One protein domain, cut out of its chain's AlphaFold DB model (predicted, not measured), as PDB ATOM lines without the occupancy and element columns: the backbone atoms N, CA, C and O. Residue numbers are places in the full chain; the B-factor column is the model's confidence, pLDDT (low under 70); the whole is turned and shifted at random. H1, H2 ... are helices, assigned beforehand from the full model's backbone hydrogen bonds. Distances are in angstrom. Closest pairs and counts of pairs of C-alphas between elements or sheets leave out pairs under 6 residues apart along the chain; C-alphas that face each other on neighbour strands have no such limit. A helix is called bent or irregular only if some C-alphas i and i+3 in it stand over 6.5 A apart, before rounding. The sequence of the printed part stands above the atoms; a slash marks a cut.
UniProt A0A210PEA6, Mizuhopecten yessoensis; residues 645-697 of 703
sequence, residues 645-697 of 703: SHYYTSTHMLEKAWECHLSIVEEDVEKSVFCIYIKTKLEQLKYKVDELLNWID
ATOM      1  N   SER A 645      52.623  56.967  14.602       97.69
ATOM      2  CA  SER A 645      53.437  56.146  13.696       97.69
ATOM      3  C   SER A 645      53.880  56.946  12.467       97.69
ATOM      4  O   SER A 645      53.134  57.792  11.983       97.69
ATOM      5  N   HIS A 646      55.075  56.664  11.951       97.38
ATOM      6  CA  HIS A 646      55.738  57.435  10.887       97.38
ATOM      7  C   HIS A 646      55.539  56.852   9.465       97.38
ATOM      8  O   HIS A 646      54.913  55.806   9.300       97.38
ATOM      9  N   TYR A 647      56.095  57.512   8.439       95.00
ATOM     10  CA  TYR A 647      56.118  57.102   7.021       95.00
ATOM     11  C   TYR A 647      54.761  57.029   6.281       95.00
ATOM     12  O   TYR A 647      54.640  56.357   5.254       95.00
ATOM     13  N   TYR A 648      53.747  57.786   6.704       95.75
ATOM     14  CA  TYR A 648      52.507  57.997   5.941       95.75
ATOM     15  C   TYR A 648      52.736  59.080   4.874       95.75
ATOM     16  O   TYR A 648      52.255  60.211   4.952       95.75
ATOM     17  N   THR A 649      53.550  58.738   3.873       91.06
ATOM     18  CA  THR A 649      54.110  59.687   2.894       91.06
ATOM     19  C   THR A 649      53.068  60.345   1.985       91.06
ATOM     20  O   THR A 649      53.317  61.439   1.472       91.06
ATOM     21  N   SER A 650      51.893  59.730   1.817       93.62
ATOM     22  CA  SER A 650      50.777  60.228   1.000       93.62
ATOM     23  C   SER A 650      49.531  60.554   1.831       93.62
ATOM     24  O   SER A 650      49.284  59.957   2.880       93.62
ATOM     25  N   THR A 651      48.696  61.468   1.325       95.38
ATOM     26  CA  THR A 651      47.391  61.810   1.922       95.38
ATOM     27  C   THR A 651      46.489  60.587   2.064       95.38
ATOM     28  O   THR A 651      45.920  60.369   3.127       95.38
ATOM     29  N   HIS A 652      46.452  59.724   1.048       92.06
ATOM     30  CA  HIS A 652      45.665  58.490   1.054       92.06
ATOM     31  C   HIS A 652      46.076  57.509   2.170       92.06
ATOM     32  O   HIS A 652      45.222  56.835   2.745       92.06
ATOM     33  N   MET A 653      47.369  57.442   2.516       92.81
ATOM     34  CA  MET A 653      47.840  56.640   3.655       92.81
ATOM     35  C   MET A 653      47.407  57.247   4.995       92.81
ATOM     36  O   MET A 653      46.956  56.505   5.865       92.81
ATOM     37  N   LEU A 654      47.508  58.572   5.154       94.31
ATOM     38  CA  LEU A 654      47.022  59.284   6.346       94.31
ATOM     39  C   LEU A 654      45.506  59.108   6.528       94.31
ATOM     40  O   LEU A 654      45.045  58.845   7.635       94.31
ATOM     41  N   GLU A 655      44.741  59.202   5.439       93.00
ATOM     42  CA  GLU A 655      43.288  58.990   5.416       93.00
ATOM     43  C   GLU A 655      42.920  57.561   5.816       93.00
ATOM     44  O   GLU A 655      42.156  57.395   6.756       93.00
ATOM     45  N   LYS A 656      43.518  56.529   5.203       90.12
ATOM     46  CA  LYS A 656      43.229  55.124   5.554       90.12
ATOM     47  C   LYS A 656      43.657  54.736   6.968       90.12
ATOM     48  O   LYS A 656      43.008  53.904   7.606       90.12
ATOM     49  N   ALA A 657      44.737  55.328   7.476       92.75
ATOM     50  CA  ALA A 657      45.126  55.174   8.874       92.75
ATOM     51  C   ALA A 657      44.066  55.781   9.804       92.75
ATOM     52  O   ALA A 657      43.659  55.146  10.776       92.75
ATOM     53  N   TRP A 658      43.568  56.973   9.461       94.12
ATOM     54  CA  TRP A 658      42.518  57.653  10.208       94.12
ATOM     55  C   TRP A 658      41.166  56.931  10.135       94.12
ATOM     56  O   TRP A 658      40.560  56.704  11.172       94.12
ATOM     57  N   GLU A 659      40.721  56.482   8.959       90.25
ATOM     58  CA  GLU A 659      39.490  55.694   8.771       90.25
ATOM     59  C   GLU A 659      39.480  54.439   9.661       90.25
ATOM     60  O   GLU A 659      38.505  54.176  10.367       90.25
ATOM     61  N   CYS A 660      40.595  53.700   9.699       89.62
ATOM     62  CA  CYS A 660      40.729  52.521  10.554       89.62
ATOM     63  C   CYS A 660      40.801  52.881  12.048       89.62
ATOM     64  O   CYS A 660      40.137  52.227  12.852       89.62
ATOM     65  N   HIS A 661      41.504  53.952  12.428       92.25
ATOM     66  CA  HIS A 661      41.472  54.473  13.799       92.25
ATOM     67  C   HIS A 661      40.045  54.831  14.247       92.25
ATOM     68  O   HIS A 661      39.593  54.345  15.282       92.25
ATOM     69  N   LEU A 662      39.299  55.590  13.437       90.94
ATOM     70  CA  LEU A 662      37.903  55.932  13.712       90.94
ATOM     71  C   LEU A 662      37.038  54.677  13.888       90.94
ATOM     72  O   LEU A 662      36.258  54.608  14.830       90.94
ATOM     73  N   SER A 663      37.225  53.644  13.060       85.12
ATOM     74  CA  SER A 663      36.494  52.378  13.220       85.12
ATOM     75  C   SER A 663      36.796  51.629  14.528       85.12
ATOM     76  O   SER A 663      35.946  50.888  15.018       85.12
ATOM     77  N   ILE A 664      37.981  51.838  15.118       85.12
ATOM     78  CA  ILE A 664      38.368  51.248  16.409       85.12
ATOM     79  C   ILE A 664      37.720  52.010  17.575       85.12
ATOM     80  O   ILE A 664      37.336  51.374  18.553       85.12
ATOM     81  N   VAL A 665      37.598  53.342  17.490       88.44
ATOM     82  CA  VAL A 665      37.172  54.194  18.625       88.44
ATOM     83  C   VAL A 665      35.708  54.647  18.576       88.44
ATOM     84  O   VAL A 665      35.170  55.084  19.588       88.44
ATOM     85  N   GLU A 666      35.047  54.528  17.422       84.56
ATOM     86  CA  GLU A 666      33.623  54.861  17.231       84.56
ATOM     87  C   GLU A 666      32.727  53.615  17.092       84.56
ATOM     88  O   GLU A 666      31.518  53.756  16.930       84.56
ATOM     89  N   GLU A 667      33.318  52.409  17.097       72.50
ATOM     90  CA  GLU A 667      32.685  51.130  16.711       72.50
ATOM     91  C   GLU A 667      31.980  51.183  15.332       72.50
ATOM     92  O   GLU A 667      31.055  50.424  15.038       72.50
ATOM     93  N   ASP A 668      32.429  52.093  14.461       69.75
ATOM     94  CA  ASP A 668      31.799  52.394  13.176       69.75
ATOM     95  C   ASP A 668      32.031  51.259  12.163       69.75
ATOM     96  O   ASP A 668      33.132  51.070  11.629       69.75
ATOM     97  N   VAL A 669      30.970  50.495  11.897       61.12
ATOM     98  CA  VAL A 669      30.968  49.315  11.016       61.12
ATOM     99  C   VAL A 669      31.150  49.679   9.533       61.12
ATOM    100  O   VAL A 669      31.668  48.859   8.776       61.12
ATOM    101  N   GLU A 670      30.806  50.899   9.109       63.47
ATOM    102  CA  GLU A 670      31.042  51.367   7.735       63.47
ATOM    103  C   GLU A 670      32.540  51.662   7.548       63.47
ATOM    104  O   GLU A 670      33.190  51.103   6.660       63.47
ATOM    105  N   LYS A 671      33.142  52.432   8.466       65.50
ATOM    106  CA  LYS A 671      34.595  52.697   8.468       65.50
ATOM    107  C   LYS A 671      35.432  51.435   8.708       65.50
ATOM    108  O   LYS A 671      36.563  51.332   8.226       65.50
ATOM    109  N   SER A 672      34.878  50.446   9.410       62.56
ATOM    110  CA  SER A 672      35.528  49.159   9.712       62.56
ATOM    111  C   SER A 672      35.979  48.382   8.474       62.56
ATOM    112  O   SER A 672      36.897  47.568   8.575       62.56
ATOM    113  N   VAL A 673      35.395  48.636   7.298       60.75
ATOM    114  CA  VAL A 673      35.795  47.988   6.037       60.75
ATOM    115  C   VAL A 673      37.234  48.351   5.637       60.75
ATOM    116  O   VAL A 673      37.964  47.497   5.129       60.75
ATOM    117  N   PHE A 674      37.687  49.574   5.939       64.56
ATOM    118  CA  PHE A 674      39.070  50.023   5.706       64.56
ATOM    119  C   PHE A 674      40.067  49.439   6.723       64.56
ATOM    120  O   PHE A 674      41.282  49.486   6.522       64.56
ATOM    121  N   CYS A 675      39.557  48.850   7.805       71.00
ATOM    122  CA  CYS A 675      40.320  48.346   8.933       71.00
ATOM    123  C   CYS A 675      40.303  46.813   8.926       71.00
ATOM    124  O   CYS A 675      39.438  46.184   9.534       71.00
ATOM    125  N   ILE A 676      41.265  46.182   8.235       66.00
ATOM    126  CA  ILE A 676      41.274  44.718   8.001       66.00
ATOM    127  C   ILE A 676      41.115  43.915   9.308       66.00
ATOM    128  O   ILE A 676      40.470  42.868   9.309       66.00
ATOM    129  N   TYR A 677      41.625  44.427  10.434       63.97
ATOM    130  CA  TYR A 677      41.400  43.836  11.753       63.97
ATOM    131  C   TYR A 677      39.904  43.696  12.107       63.97
ATOM    132  O   TYR A 677      39.459  42.620  12.519       63.97
ATOM    133  N   ILE A 678      39.118  44.767  11.937       66.62
ATOM    134  CA  ILE A 678      37.678  44.741  12.211       66.62
ATOM    135  C   ILE A 678      36.944  43.957  11.119       66.62
ATOM    136  O   ILE A 678      36.048  43.184  11.445       66.62
ATOM    137  N   LYS A 679      37.374  44.027   9.851       68.00
ATOM    138  CA  LYS A 679      36.844  43.155   8.786       68.00
ATOM    139  C   LYS A 679      36.919  41.669   9.172       68.00
ATOM    140  O   LYS A 679      35.899  40.990   9.133       68.00
ATOM    141  N   THR A 680      38.066  41.178   9.644       68.06
ATOM    142  CA  THR A 680      38.197  39.779  10.094       68.06
ATOM    143  C   THR A 680      37.356  39.471  11.342       68.06
ATOM    144  O   THR A 680      36.835  38.363  11.470       68.06
ATOM    145  N   LYS A 681      37.149  40.438  12.248       68.06
ATOM    146  CA  LYS A 681      36.185  40.300  13.362       68.06
ATOM    147  C   LYS A 681      34.740  40.177  12.869       68.06
ATOM    148  O   LYS A 681      34.011  39.331  13.379       68.06
ATOM    149  N   LEU A 682      34.335  40.984  11.888       68.69
ATOM    150  CA  LEU A 682      33.001  40.960  11.282       68.69
ATOM    151  C   LEU A 682      32.766  39.662  10.496       68.69
ATOM    152  O   LEU A 682      31.702  39.065  10.619       68.69
ATOM    153  N   GLU A 683      33.772  39.163   9.774       76.50
ATOM    154  CA  GLU A 683      33.743  37.859   9.096       76.50
ATOM    155  C   GLU A 683      33.577  36.700  10.100       76.50
ATOM    156  O   GLU A 683      32.738  35.821   9.900       76.50
ATOM    157  N   GLN A 684      34.304  36.725  11.226       77.69
ATOM    158  CA  GLN A 684      34.146  35.744  12.313       77.69
ATOM    159  C   GLN A 684      32.790  35.845  13.025       77.69
ATOM    160  O   GLN A 684      32.236  34.824  13.436       77.69
ATOM    161  N   LEU A 685      32.255  37.059  13.198       77.88
ATOM    162  CA  LEU A 685      30.939  37.275  13.796       77.88
ATOM    163  C   LEU A 685      29.835  36.764  12.865       77.88
ATOM    164  O   LEU A 685      28.969  36.019  13.317       77.88
ATOM    165  N   LYS A 686      29.916  37.089  11.569       77.69
ATOM    166  CA  LYS A 686      29.004  36.584  10.543       77.69
ATOM    167  C   LYS A 686      28.999  35.057  10.516       77.69
ATOM    168  O   LYS A 686      27.931  34.477  10.631       77.69
ATOM    169  N   TYR A 687      30.168  34.412  10.485       88.94
ATOM    170  CA  TYR A 687      30.259  32.947  10.516       88.94
ATOM    171  C   TYR A 687      29.524  32.323  11.718       88.94
ATOM    172  O   TYR A 687      28.838  31.318  11.560       88.94
ATOM    173  N   LYS A 688      29.603  32.938  12.908       84.62
ATOM    174  CA  LYS A 688      28.866  32.479  14.101       84.62
ATOM    175  C   LYS A 688      27.359  32.734  14.028       84.62
ATOM    176  O   LYS A 688      26.591  31.950  14.576       84.62
ATOM    177  N   VAL A 689      26.933  33.825  13.391       84.81
ATOM    178  CA  VAL A 689      25.509  34.088  13.125       84.81
ATOM    179  C   VAL A 689      24.973  33.065  12.125       84.81
ATOM    180  O   VAL A 689      23.937  32.464  12.385       84.81
ATOM    181  N   ASP A 690      25.714  32.792  11.052       86.06
ATOM    182  CA  ASP A 690      25.378  31.772  10.058       86.06
ATOM    183  C   ASP A 690      25.322  30.368  10.711       86.06
ATOM    184  O   ASP A 690      24.380  29.618  10.468       86.06
ATOM    185  N   GLU A 691      26.263  30.017  11.600       90.06
ATOM    186  CA  GLU A 691      26.252  28.763  12.382       90.06
ATOM    187  C   GLU A 691      25.011  28.647  13.291       90.06
ATOM    188  O   GLU A 691      24.361  27.600  13.320       90.06
ATOM    189  N   LEU A 692      24.636  29.728  13.986       85.81
ATOM    190  CA  LEU A 692      23.434  29.776  14.828       85.81
ATOM    191  C   LEU A 692      22.136  29.679  14.017       85.81
ATOM    192  O   LEU A 692      21.216  28.986  14.445       85.81
ATOM    193  N   LEU A 693      22.056  30.334  12.855       82.75
ATOM    194  CA  LEU A 693      20.894  30.254  11.966       82.75
ATOM    195  C   LEU A 693      20.718  28.832  11.417       82.75
ATOM    196  O   LEU A 693      19.638  28.269  11.551       82.75
ATOM    197  N   ASN A 694      21.795  28.201  10.933       81.88
ATOM    198  CA  ASN A 694      21.758  26.797  10.506       81.88
ATOM    199  C   ASN A 694      21.327  25.854  11.647       81.88
ATOM    200  O   ASN A 694      20.639  24.868  11.398       81.88
ATOM    201  N   TRP A 695      21.711  26.131  12.900       82.00
ATOM    202  CA  TRP A 695      21.261  25.339  14.052       82.00
ATOM    203  C   TRP A 695      19.768  25.530  14.364       82.00
ATOM    204  O   TRP A 695      19.105  24.563  14.737       82.00
ATOM    205  N   ILE A 696      19.232  26.744  14.187       78.56
ATOM    206  CA  ILE A 696      17.798  27.034  14.340       78.56
ATOM    207  C   ILE A 696      16.993  26.337  13.235       78.56
ATOM    208  O   ILE A 696      16.058  25.607  13.560       78.56
ATOM    209  N   ASP A 697      17.396  26.468  11.968       74.12
ATOM    210  CA  ASP A 697      16.726  25.817  10.832       74.12
ATOM    211  C   ASP A 697      16.706  24.284  11.001       74.12
ATOM    212  O   ASP A 697      15.660  23.651  10.872       74.12
TER     213      ASP A 697
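What this domain is: This is residues 645 to 697 of the 703 residues of a protein of Mizuhopecten yessoensis (UniProt A0A210PEA6). Two helices, H1 and the longer H3, follow each other end to end as a bent rod, with the small helix H2 and its loop tucked in at the elbow. H3 makes much of the length: its residues 683 to 697 stick out as a bare arm, and at the opposite end residues 649 to 654, of which 651 to 654 belong to H1, stand free too. The printed part has 53 residues, with three named helices in the order H1, H2, H3 and no named strand, and the class is all helix. The whole is only just extended, close to loose, with a radius of gyration of the C-alphas of 15.0 A, and spans 51 by 17 by 15 A.

How they stand to each other: Look first at H1, residues 651 to 665, and then at H2, residues 671 to 674: they touch, the closest C-alphas being those of Ser 663 and Ser 672, 4.9 A apart. Go on to H3, residues 676 to 697, which only just touches H2, with 3 pairs of C-alphas within 8 A, only at the corner by their link and with residues 678 to 679 alone; the closest C-alphas, of Ser 672 and Ile 678, are 5.5 A apart. H1 and H3 are close but not clearly touching, the C-alphas of Ile 664 and Ile 678 being closest at 7.8 A; they run the same way at a steep tilt of 45 degrees. In H1 and H3 every O i to N i+4 pair is within hydrogen-bond range; H2 is too short for such a pair.

Where its parts are: Find C-alpha 651 at (47.391, 61.810, 1.922); from there H1 runs 21.0 A to C-alpha 665. H2 follows with four residues. H3 begins at C-alpha 676, at (41.274, 44.718, 8.001), and runs 31.1 A to C-alpha 697 at (16.726, 25.817, 10.832).

The domain as a whole: The C-alphas farthest apart, of Thr 649 and Asp 697, are 51.1 A apart. The printed part has no cut, and both links are tight. Look for pLDDT under 70 at residues 668 to 674 and 676 to 682; the mean of the printed part is 81.3.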